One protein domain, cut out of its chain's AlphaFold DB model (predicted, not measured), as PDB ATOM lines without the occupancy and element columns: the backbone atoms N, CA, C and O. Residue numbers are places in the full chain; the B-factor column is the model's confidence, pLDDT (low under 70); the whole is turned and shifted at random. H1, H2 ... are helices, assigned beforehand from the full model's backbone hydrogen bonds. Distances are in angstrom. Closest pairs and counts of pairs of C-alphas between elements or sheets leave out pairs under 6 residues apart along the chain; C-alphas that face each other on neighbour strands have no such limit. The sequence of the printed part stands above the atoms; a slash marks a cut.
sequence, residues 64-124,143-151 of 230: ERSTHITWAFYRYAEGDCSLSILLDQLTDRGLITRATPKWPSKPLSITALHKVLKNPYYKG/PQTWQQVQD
ATOM      1  N   GLU A  64      44.865 -25.008  13.526       87.81
ATOM      2  CA  GLU A  64      45.371 -25.134  14.900       87.81
ATOM      3  C   GLU A  64      44.214 -25.300  15.891       87.81
ATOM      4  O   GLU A  64      44.178 -26.226  16.695       87.81
ATOM      5  N   ARG A  65      43.213 -24.418  15.807       88.88
ATOM      6  CA  ARG A  65      42.112 -24.381  16.782       88.88
ATOM      7  C   ARG A  65      40.993 -25.360  16.456       88.88
ATOM      8  O   ARG A  65      40.350 -25.870  17.371       88.88
ATOM      9  N   SER A  66      40.738 -25.600  15.173       90.62
ATOM     10  CA  SER A  66      39.684 -26.509  14.713       90.62
ATOM     11  C   SER A  66      39.903 -27.928  15.213       90.62
ATOM     12  O   SER A  66      38.974 -28.504  15.764       90.62
ATOM     13  N   THR A  67      41.136 -28.436  15.143       91.44
ATOM     14  CA  THR A  67      41.495 -29.780  15.619       91.44
ATOM     15  C   THR A  67      41.083 -29.996  17.078       91.44
ATOM     16  O   THR A  67      40.463 -31.002  17.416       91.44
ATOM     17  N   HIS A  68      41.349 -29.017  17.948       91.62
ATOM     18  CA  HIS A  68      40.960 -29.085  19.358       91.62
ATOM     19  C   HIS A  68      39.444 -29.022  19.564       91.62
ATOM     20  O   HIS A  68      38.915 -29.707  20.438       91.62
ATOM     21  N   ILE A  69      38.735 -28.214  18.772       92.00
ATOM     22  CA  ILE A  69      37.275 -28.101  18.859       92.00
ATOM     23  C   ILE A  69      36.616 -29.394  18.389       92.00
ATOM     24  O   ILE A  69      35.778 -29.932  19.105       92.00
ATOM     25  N   THR A  70      37.020 -29.921  17.237       92.69
ATOM     26  CA  THR A  70      36.529 -31.196  16.711       92.69
ATOM     27  C   THR A  70      36.766 -32.321  17.720       92.69
ATOM     28  O   THR A  70      35.833 -33.051  18.049       92.69
ATOM     29  N   TRP A  71      37.965 -32.395  18.310       92.12
ATOM     30  CA  TRP A  71      38.260 -33.335  19.394       92.12
ATOM     31  C   TRP A  71      37.319 -33.156  20.597       92.12
ATOM     32  O   TRP A  71      36.807 -34.142  21.124       92.12
ATOM     33  N   ALA A  72      37.032 -31.915  21.003       91.31
ATOM     34  CA  ALA A  72      36.126 -31.643  22.118       91.31
ATOM     35  C   ALA A  72      34.702 -32.154  21.869       91.31
ATOM     36  O   ALA A  72      34.083 -32.692  22.784       91.31
ATOM     37  N   PHE A  73      34.190 -31.995  20.644       91.69
ATOM     38  CA  PHE A  73      32.860 -32.477  20.271       91.69
ATOM     39  C   PHE A  73      32.776 -34.002  20.329       91.69
ATOM     40  O   PHE A  73      31.855 -34.517  20.957       91.69
ATOM     41  N   TYR A  74      33.745 -34.719  19.753       90.44
ATOM     42  CA  TYR A  74      33.762 -36.185  19.800       90.44
ATOM     43  C   TYR A  74      33.873 -36.715  21.231       90.44
ATOM     44  O   TYR A  74      33.090 -37.565  21.644       90.44
ATOM     45  N   ARG A  75      34.768 -36.137  22.034       88.62
ATOM     46  CA  ARG A  75      34.947 -36.535  23.438       88.62
ATOM     47  C   ARG A  75      33.744 -36.252  24.315       88.62
ATOM     48  O   ARG A  75      33.510 -36.969  25.281       88.62
ATOM     49  N   TYR A  76      33.007 -35.188  24.018       88.19
ATOM     50  CA  TYR A  76      31.772 -34.905  24.732       88.19
ATOM     51  C   TYR A  76      30.630 -35.817  24.270       88.19
ATOM     52  O   TYR A  76      29.827 -36.232  25.100       88.19
ATOM     53  N   ALA A  77      30.585 -36.172  22.981       87.44
ATOM     54  CA  ALA A  77      29.605 -37.107  22.426       87.44
ATOM     55  C   ALA A  77      29.752 -38.532  22.992       87.44
ATOM     56  O   ALA A  77      28.749 -39.215  23.173       87.44
ATOM     57  N   GLU A  78      30.975 -38.953  23.337       85.00
ATOM     58  CA  GLU A  78      31.236 -40.214  24.055       85.00
ATOM     59  C   GLU A  78      30.531 -40.274  25.429       85.00
ATOM     60  O   GLU A  78      30.220 -41.357  25.912       85.00
ATOM     61  N   GLY A  79      30.228 -39.122  26.047       75.75
ATOM     62  CA  GLY A  79      29.410 -39.024  27.264       75.75
ATOM     63  C   GLY A  79      30.146 -39.225  28.594       75.75
ATOM     64  O   GLY A  79      29.584 -38.958  29.656       75.75
ATOM     65  N   ASP A  80      31.425 -39.589  28.561       68.44
ATOM     66  CA  ASP A  80      32.203 -39.912  29.764       68.44
ATOM     67  C   ASP A  80      32.791 -38.690  30.495       68.44
ATOM     68  O   ASP A  80      33.433 -38.834  31.538       68.44
ATOM     69  N   CYS A  81      32.597 -37.470  29.975       74.69
ATOM     70  CA  CYS A  81      33.275 -36.279  30.487       74.69
ATOM     71  C   CYS A  81      32.350 -35.127  30.893       74.69
ATOM     72  O   CYS A  81      31.463 -34.686  30.166       74.69
ATOM     73  N   SER A  82      32.631 -34.562  32.074       85.81
ATOM     74  CA  SER A  82      32.038 -33.295  32.509       85.81
ATOM     75  C   SER A  82      32.675 -32.104  31.780       85.81
ATOM     76  O   SER A  82      33.832 -32.160  31.367       85.81
ATOM     77  N   LEU A  83      31.944 -30.987  31.673       86.69
ATOM     78  CA  LEU A  83      32.439 -29.767  31.014       86.69
ATOM     79  C   LEU A  83      33.712 -29.200  31.658       86.69
ATOM     80  O   LEU A  83      34.528 -28.615  30.951       86.69
ATOM     81  N   SER A  84      33.883 -29.359  32.976       86.56
ATOM     82  CA  SER A  84      35.092 -28.902  33.673       86.56
ATOM     83  C   SER A  84      36.304 -29.726  33.251       86.56
ATOM     84  O   SER A  84      37.311 -29.162  32.851       86.56
ATOM     85  N   ILE A  85      36.173 -31.058  33.246       87.44
ATOM     86  CA  ILE A  85      37.267 -31.954  32.854       87.44
ATOM     87  C   ILE A  85      37.617 -31.756  31.376       87.44
ATOM     88  O   ILE A  85      38.790 -31.724  31.014       87.44
ATOM     89  N   LEU A  86      36.606 -31.577  30.520       89.69
ATOM     90  CA  LEU A  86      36.824 -31.276  29.109       89.69
ATOM     91  C   LEU A  86      37.602 -29.965  28.926       89.69
ATOM     92  O   LEU A  86      38.477 -29.884  28.067       89.69
ATOM     93  N   LEU A  87      37.303 -28.946  29.735       90.25
ATOM     94  CA  LEU A  87      38.016 -27.675  29.686       90.25
ATOM     95  C   LEU A  87      39.476 -27.815  30.121       90.25
ATOM     96  O   LEU A  87      40.351 -27.257  29.458       90.25
ATOM     97  N   ASP A  88      39.737 -28.557  31.194       89.38
ATOM     98  CA  ASP A  88      41.099 -28.800  31.675       89.38
ATOM     99  C   ASP A  88      41.912 -29.519  30.588       89.38
ATOM    100  O   ASP A  88      42.954 -29.029  30.159       89.38
ATOM    101  N   GLN A  89      41.346 -30.575  29.993       89.81
ATOM    102  CA  GLN A  89      41.965 -31.316  28.886       89.81
ATOM    103  C   GLN A  89      42.188 -30.476  27.617       89.81
ATOM    104  O   GLN A  89      43.088 -30.778  26.827       89.81
ATOM    105  N   LEU A  90      41.356 -29.460  27.374       89.88
ATOM    106  CA  LEU A  90      41.538 -28.506  26.275       89.88
ATOM    107  C   LEU A  90      42.606 -27.461  26.587       89.88
ATOM    108  O   LEU A  90      43.333 -27.040  25.688       89.88
ATOM    109  N   THR A  91      42.700 -27.053  27.849       89.69
ATOM    110  CA  THR A  91      43.720 -26.117  28.323       89.69
ATOM    111  C   THR A  91      45.097 -26.773  28.273       89.69
ATOM    112  O   THR A  91      46.027 -26.160  27.752       89.69
ATOM    113  N   ASP A  92      45.198 -28.044  28.669       88.94
ATOM    114  CA  ASP A  92      46.418 -28.858  28.556       88.94
ATOM    115  C   ASP A  92      46.860 -29.045  27.098       88.94
ATOM    116  O   ASP A  92      48.050 -29.045  26.791       88.94
ATOM    117  N   ARG A  93      45.899 -29.146  26.170       87.19
ATOM    118  CA  ARG A  93      46.155 -29.182  24.719       87.19
ATOM    119  C   ARG A  93      46.543 -27.825  24.126       87.19
ATOM    120  O   ARG A  93      46.886 -27.768  22.949       87.19
ATOM    121  N   GLY A  94      46.477 -26.746  24.905       86.75
ATOM    122  CA  GLY A  94      46.854 -25.404  24.466       86.75
ATOM    123  C   GLY A  94      45.761 -24.643  23.714       86.75
ATOM    124  O   GLY A  94      46.071 -23.683  23.004       86.75
ATOM    125  N   LEU A  95      44.479 -25.008  23.859       86.56
ATOM    126  CA  LEU A  95      43.401 -24.255  23.217       86.56
ATOM    127  C   LEU A  95      43.281 -22.849  23.824       86.56
ATOM    128  O   LEU A  95      42.758 -22.648  24.922       86.56
ATOM    129  N   ILE A  96      43.695 -21.855  23.042       86.81
ATOM    130  CA  ILE A  96      43.603 -20.442  23.402       86.81
ATOM    131  C   ILE A  96      42.582 -19.690  22.549       86.81
ATOM    132  O   ILE A  96      42.432 -19.894  21.338       86.81
ATOM    133  N   THR A  97      41.905 -18.742  23.193       85.06
ATOM    134  CA  THR A  97      41.087 -17.740  22.507       85.06
ATOM    135  C   THR A  97      41.935 -16.889  21.567       85.06
ATOM    136  O   THR A  97      43.137 -16.701  21.755       85.06
ATOM    137  N   ARG A  98      41.295 -16.357  20.525       82.81
ATOM    138  CA  ARG A  98      41.953 -15.473  19.568       82.81
ATOM    139  C   ARG A  98      42.300 -14.131  20.223       82.81
ATOM    140  O   ARG A  98      41.389 -13.410  20.638       82.81
ATOM    141  N   ALA A  99      43.581 -13.760  20.212       83.19
ATOM    142  CA  ALA A  99      44.016 -12.410  20.556       83.19
ATOM    143  C   ALA A  99      43.349 -11.365  19.652       83.19
ATOM    144  O   ALA A  99      43.260 -11.505  18.429       83.19
ATOM    145  N   THR A 100      42.907 -10.279  20.266       82.69
ATOM    146  CA  THR A 100      42.483  -9.055  19.589       82.69
ATOM    147  C   THR A 100      43.272  -7.885  20.169       82.69
ATOM    148  O   THR A 100      43.709  -7.985  21.313       82.69
ATOM    149  N   PRO A 101      43.416  -6.752  19.460       83.44
ATOM    150  CA  PRO A 101      44.169  -5.604  19.979       83.44
ATOM    151  C   PRO A 101      43.719  -5.140  21.374       83.44
ATOM    152  O   PRO A 101      44.515  -4.638  22.153       83.44
ATOM    153  N   LYS A 102      42.434  -5.341  21.701       85.00
ATOM    154  CA  LYS A 102      41.842  -4.994  22.998       85.00
ATOM    155  C   LYS A 102      41.931  -6.112  24.048       85.00
ATOM    156  O   LYS A 102      41.852  -5.823  25.236       85.00
ATOM    157  N   TRP A 103      42.047  -7.375  23.636       82.62
ATOM    158  CA  TRP A 103      41.970  -8.531  24.537       82.62
ATOM    159  C   TRP A 103      43.035  -9.575  24.183       82.62
ATOM    160  O   TRP A 103      42.972 -10.119  23.076       82.62
ATOM    161  N   PRO A 104      43.973  -9.891  25.096       86.12
ATOM    162  CA  PRO A 104      45.003 -10.893  24.839       86.12
ATOM    163  C   PRO A 104      44.405 -12.302  24.743       86.12
ATOM    164  O   PRO A 104      43.303 -12.552  25.242       86.12
ATOM    165  N   SER A 105      45.151 -13.224  24.129       86.75
ATOM    166  CA  SER A 105      44.807 -14.649  24.123       86.75
ATOM    167  C   SER A 105      44.754 -15.181  25.554       86.75
ATOM    168  O   SER A 105      45.701 -15.025  26.320       86.75
ATOM    169  N   LYS A 106      43.639 -15.815  25.908       87.19
ATOM    170  CA  LYS A 106      43.416 -16.478  27.201       87.19
ATOM    171  C   LYS A 106      42.882 -17.898  27.000       87.19
ATOM    172  O   LYS A 106      42.242 -18.139  25.967       87.19
ATOM    173  N   PRO A 107      43.069 -18.805  27.974       86.94
ATOM    174  CA  PRO A 107      42.340 -20.070  28.013       86.94
ATOM    175  C   PRO A 107      40.824 -19.854  27.934       86.94
ATOM    176  O   PRO A 107      40.306 -18.784  28.280       86.94
ATOM    177  N   LEU A 108      40.108 -20.862  27.438       88.19
ATOM    178  CA  LEU A 108      38.650 -20.818  27.356       88.19
ATOM    179  C   LEU A 108      38.035 -20.854  28.769       88.19
ATOM    180  O   LEU A 108      38.620 -21.387  29.703       88.19
ATOM    181  N   SER A 109      36.841 -20.288  28.944       90.00
ATOM    182  CA  SER A 109      36.057 -20.464  30.175       90.00
ATOM    183  C   SER A 109      34.994 -21.543  29.983       90.00
ATOM    184  O   SER A 109      34.561 -21.787  28.855       90.00
ATOM    185  N   ILE A 110      34.501 -22.136  31.075       88.75
ATOM    186  CA  ILE A 110      33.436 -23.159  31.029       88.75
ATOM    187  C   ILE A 110      32.204 -22.627  30.279       88.75
ATOM    188  O   ILE A 110      31.659 -23.289  29.398       88.75
ATOM    189  N   THR A 111      31.802 -21.385  30.558       90.12
ATOM    190  CA  THR A 111      30.670 -20.735  29.883       90.12
ATOM    191  C   THR A 111      30.914 -20.550  28.385       90.12
ATOM    192  O   THR A 111      29.983 -20.666  27.587       90.12
ATOM    193  N   ALA A 112      32.149 -20.245  27.982       90.50
ATOM    194  CA  ALA A 112      32.504 -20.121  26.573       90.50
ATOM    195  C   ALA A 112      32.510 -21.489  25.874       90.50
ATOM    196  O   ALA A 112      31.973 -21.588  24.774       90.50
ATOM    197  N   LEU A 113      33.018 -22.538  26.528       91.44
ATOM    198  CA  LEU A 113      32.971 -23.909  26.014       91.44
ATOM    199  C   LEU A 113      31.529 -24.386  25.809       91.44
ATOM    200  O   LEU A 113      31.180 -24.868  24.737       91.44
ATOM    201  N   HIS A 114      30.657 -24.156  26.791       90.75
ATOM    202  CA  HIS A 114      29.237 -24.486  26.670       90.75
ATOM    203  C   HIS A 114      28.565 -23.757  25.490       90.75
ATOM    204  O   HIS A 114      27.770 -24.338  24.755       90.75
ATOM    205  N   LYS A 115      28.915 -22.481  25.256       91.81
ATOM    206  CA  LYS A 115      28.437 -21.729  24.082       91.81
ATOM    207  C   LYS A 115      28.956 -22.301  22.763       91.81
ATOM    208  O   LYS A 115      28.220 -22.271  21.784       91.81
ATOM    209  N   VAL A 116      30.198 -22.786  22.732       92.56
ATOM    210  CA  VAL A 116      30.789 -23.443  21.558       92.56
ATOM    211  C   VAL A 116      30.024 -24.725  21.237       92.56
ATOM    212  O   VAL A 116      29.532 -24.855  20.120       92.56
ATOM    213  N   LEU A 117      29.824 -25.602  22.224       91.69
ATOM    214  CA  LEU A 117      29.131 -26.882  22.035       91.69
ATOM    215  C   LEU A 117      27.683 -26.710  21.558       91.69
ATOM    216  O   LEU A 117      27.212 -27.483  20.734       91.69
ATOM    217  N   LYS A 118      26.981 -25.666  22.013       91.69
ATOM    218  CA  LYS A 118      25.595 -25.371  21.606       91.69
ATOM    219  C   LYS A 118      25.472 -24.680  20.240       91.69
ATOM    220  O   LYS A 118      24.365 -24.498  19.739       91.69
ATOM    221  N   ASN A 119      26.568 -24.224  19.640       93.38
ATOM    222  CA  ASN A 119      26.491 -23.410  18.433       93.38
ATOM    223  C   ASN A 119      26.268 -24.288  17.180       93.38
ATOM    224  O   ASN A 119      27.144 -25.090  16.854       93.38
ATOM    225  N   PRO A 120      25.161 -24.116  16.432       92.38
ATOM    226  CA  PRO A 120      24.889 -24.881  15.211       92.38
ATOM    227  C   PRO A 120      25.802 -24.499  14.036       92.38
ATOM    228  O   PRO A 120      25.840 -25.197  13.028       92.38
ATOM    229  N   TYR A 121      26.610 -23.445  14.177       93.94
ATOM    230  CA  TYR A 121      27.622 -23.093  13.183       93.94
ATOM    231  C   TYR A 121      28.600 -24.240  12.900       93.94
ATOM    232  O   TYR A 121      29.010 -24.426  11.759       93.94
ATOM    233  N   TYR A 122      28.936 -25.054  13.905       93.88
ATOM    234  CA  TYR A 122      29.892 -26.156  13.751       93.88
ATOM    235  C   TYR A 122      29.378 -27.317  12.888       93.88
ATOM    236  O   TYR A 122      30.201 -28.024  12.313       93.88
ATOM    237  N   LYS A 123      28.050 -27.460  12.740       93.12
ATOM    238  CA  LYS A 123      27.407 -28.411  11.812       93.12
ATOM    239  C   LYS A 123      27.075 -27.807  10.438       93.12
ATOM    240  O   LYS A 123      26.452 -28.470   9.620       93.12
ATOM    241  N   GLY A 124      27.461 -26.552  10.185       92.00
ATOM    242  CA  GLY A 124      27.246 -25.890   8.892       92.00
ATOM    243  C   GLY A 124      25.998 -25.005   8.799       92.00
ATOM    244  O   GLY A 124      25.669 -24.542   7.714       92.00
ATOM    245  N   PRO A 143      26.496 -33.491  11.621       90.62
ATOM    246  CA  PRO A 143      25.212 -33.191  12.248       90.62
ATOM    247  C   PRO A 143      24.773 -34.222  13.299       90.62
ATOM    248  O   PRO A 143      24.154 -33.833  14.291       90.62
ATOM    249  N   GLN A 144      25.111 -35.506  13.128       90.50
ATOM    250  CA  GLN A 144      24.787 -36.564  14.088       90.50
ATOM    251  C   GLN A 144      25.557 -36.388  15.398       90.50
ATOM    252  O   GLN A 144      24.945 -36.370  16.465       90.50
ATOM    253  N   THR A 145      26.875 -36.178  15.328       90.56
ATOM    254  CA  THR A 145      27.714 -35.923  16.512       90.56
ATOM    255  C   THR A 145      27.257 -34.665  17.248       90.56
ATOM    256  O   THR A 145      27.182 -34.639  18.477       90.56
ATOM    257  N   TRP A 146      26.895 -33.610  16.509       93.31
ATOM    258  CA  TRP A 146      26.367 -32.390  17.118       93.31
ATOM    259  C   TRP A 146      25.036 -32.638  17.838       93.31
ATOM    260  O   TRP A 146      24.835 -32.138  18.945       93.31
ATOM    261  N   GLN A 147      24.142 -33.429  17.238       90.69
ATOM    262  CA  GLN A 147      22.856 -33.771  17.839       90.69
ATOM    263  C   GLN A 147      23.026 -34.606  19.116       90.69
ATOM    264  O   GLN A 147      22.351 -34.322  20.103       90.69
ATOM    265  N   GLN A 148      23.959 -35.564  19.132       88.56
ATOM    266  CA  GLN A 148      24.294 -36.355  20.326       88.56
ATOM    267  C   GLN A 148      24.744 -35.469  21.494       88.56
ATOM    268  O   GLN A 148      24.317 -35.666  22.626       88.56
ATOM    269  N   VAL A 149      25.551 -34.444  21.211       88.06
ATOM    270  CA  VAL A 149      26.024 -33.465  22.205       88.06
ATOM    271  C   VAL A 149      24.879 -32.616  22.774       88.06
ATOM    272  O   VAL A 149      24.959 -32.179  23.923       88.06
ATOM    273  N   GLN A 150      23.826 -32.351  21.990       89.38
ATOM    274  CA  GLN A 150      22.661 -31.594  22.462       89.38
ATOM    275  C   GLN A 150      21.648 -32.445  23.228       89.38
ATOM    276  O   GLN A 150      20.824 -31.865  23.940       89.38
ATOM    277  N   ASP A 151      21.656 -33.767  23.055       81.69
ATOM    278  CA  ASP A 151      20.630 -34.630  23.626       81.69
ATOM    279  C   ASP A 151      20.715 -34.622  25.168       81.69
ATOM    280  O   ASP A 151      21.704 -35.090  25.742       81.69
TER     281      ASP A 151
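Overview. This is residues 64 to 124 and 143 to 151 of the 230 residues of the protein "Recombinase domain-containing protein" of Nocardioides marinus (UniProt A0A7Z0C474). A helical hairpin of H1 and H2 has shorter helices packed around it: H3 makes a corner with H2, the two meeting near their first residues at Ser 84 and Ile 110, and H5 makes a corner with the last part of H1, residues 73 to 77, with the very short H4 packed on H5. The long link of residues 93 to 109 swings away from these helices in a wide loop, and its turn near Pro 101 lies at one end of the longest axis. The printed part has 70 residues with five named helices, H1 to H5 in that order, and no named strand; the class is all helix. The whole is compact, with a radius of gyration of the C-alphas of 12.2 A and spans of 37 by 26 by 21 A.

Arrangement. H1, residues 64 to 77, and H2, residues 83 to 92, form a helical hairpin. They touch at a shallow tilt of 31 degrees and run opposite ways; their closest C-alphas, of His 68 and Leu 90, are 7.0 A apart. H2 touches H3, residues 110 to 117, about perpendicular at 87 degrees, with the closest C-alphas, of Ser 84 and Ile 110, 6.5 A apart. H1 and H3 are close but not clearly touching: the closest C-alphas, of Phe 73 and Leu 117, are 7.0 A apart. H5, residues 143 to 150, touches H1 at residues 73 to 77 alone, at a steep tilt of 66 degrees; the closest C-alphas, of Ala 77 and Val 149, are 5.1 A apart. H4, residues 120 to 123, touches H5, with the C-alphas of Lys 123 and Pro 143 closest at 5.3 A. H4 is apart from H1 and H2, and H2 is apart from H5. In H2, H3 and H5 every O i to N i+4 pair is within hydrogen-bond range; in H1 9 of 10 are, and H4 is too short for such a pair.

Along the chain. H1 begins at C-alpha 64, (45.371, -25.134, 14.900), and ends at C-alpha 77, (29.605, -37.107, 22.426), 21.2 A away. H2 is 14.2 A long from first to last C-alpha. H3 and H5 are each 10.6 A long, and H4 is 5.5 A. H5 ends at C-alpha 150, (22.661, -31.594, 22.462).

Size, cuts and confidence. The two C-alphas farthest apart, those of Asp 80 and Pro 101, are 37.6 A apart. Residues 125 to 142 are not printed, and C-alphas 124 and 143 are 8.3 A apart across this cut. The link from H2 to H3 is long, 17 residues; those from H1 to H2 and from H3 to H4 are tight. The mean pLDDT of the printed part is 88.3, and residue 80 alone is under 70.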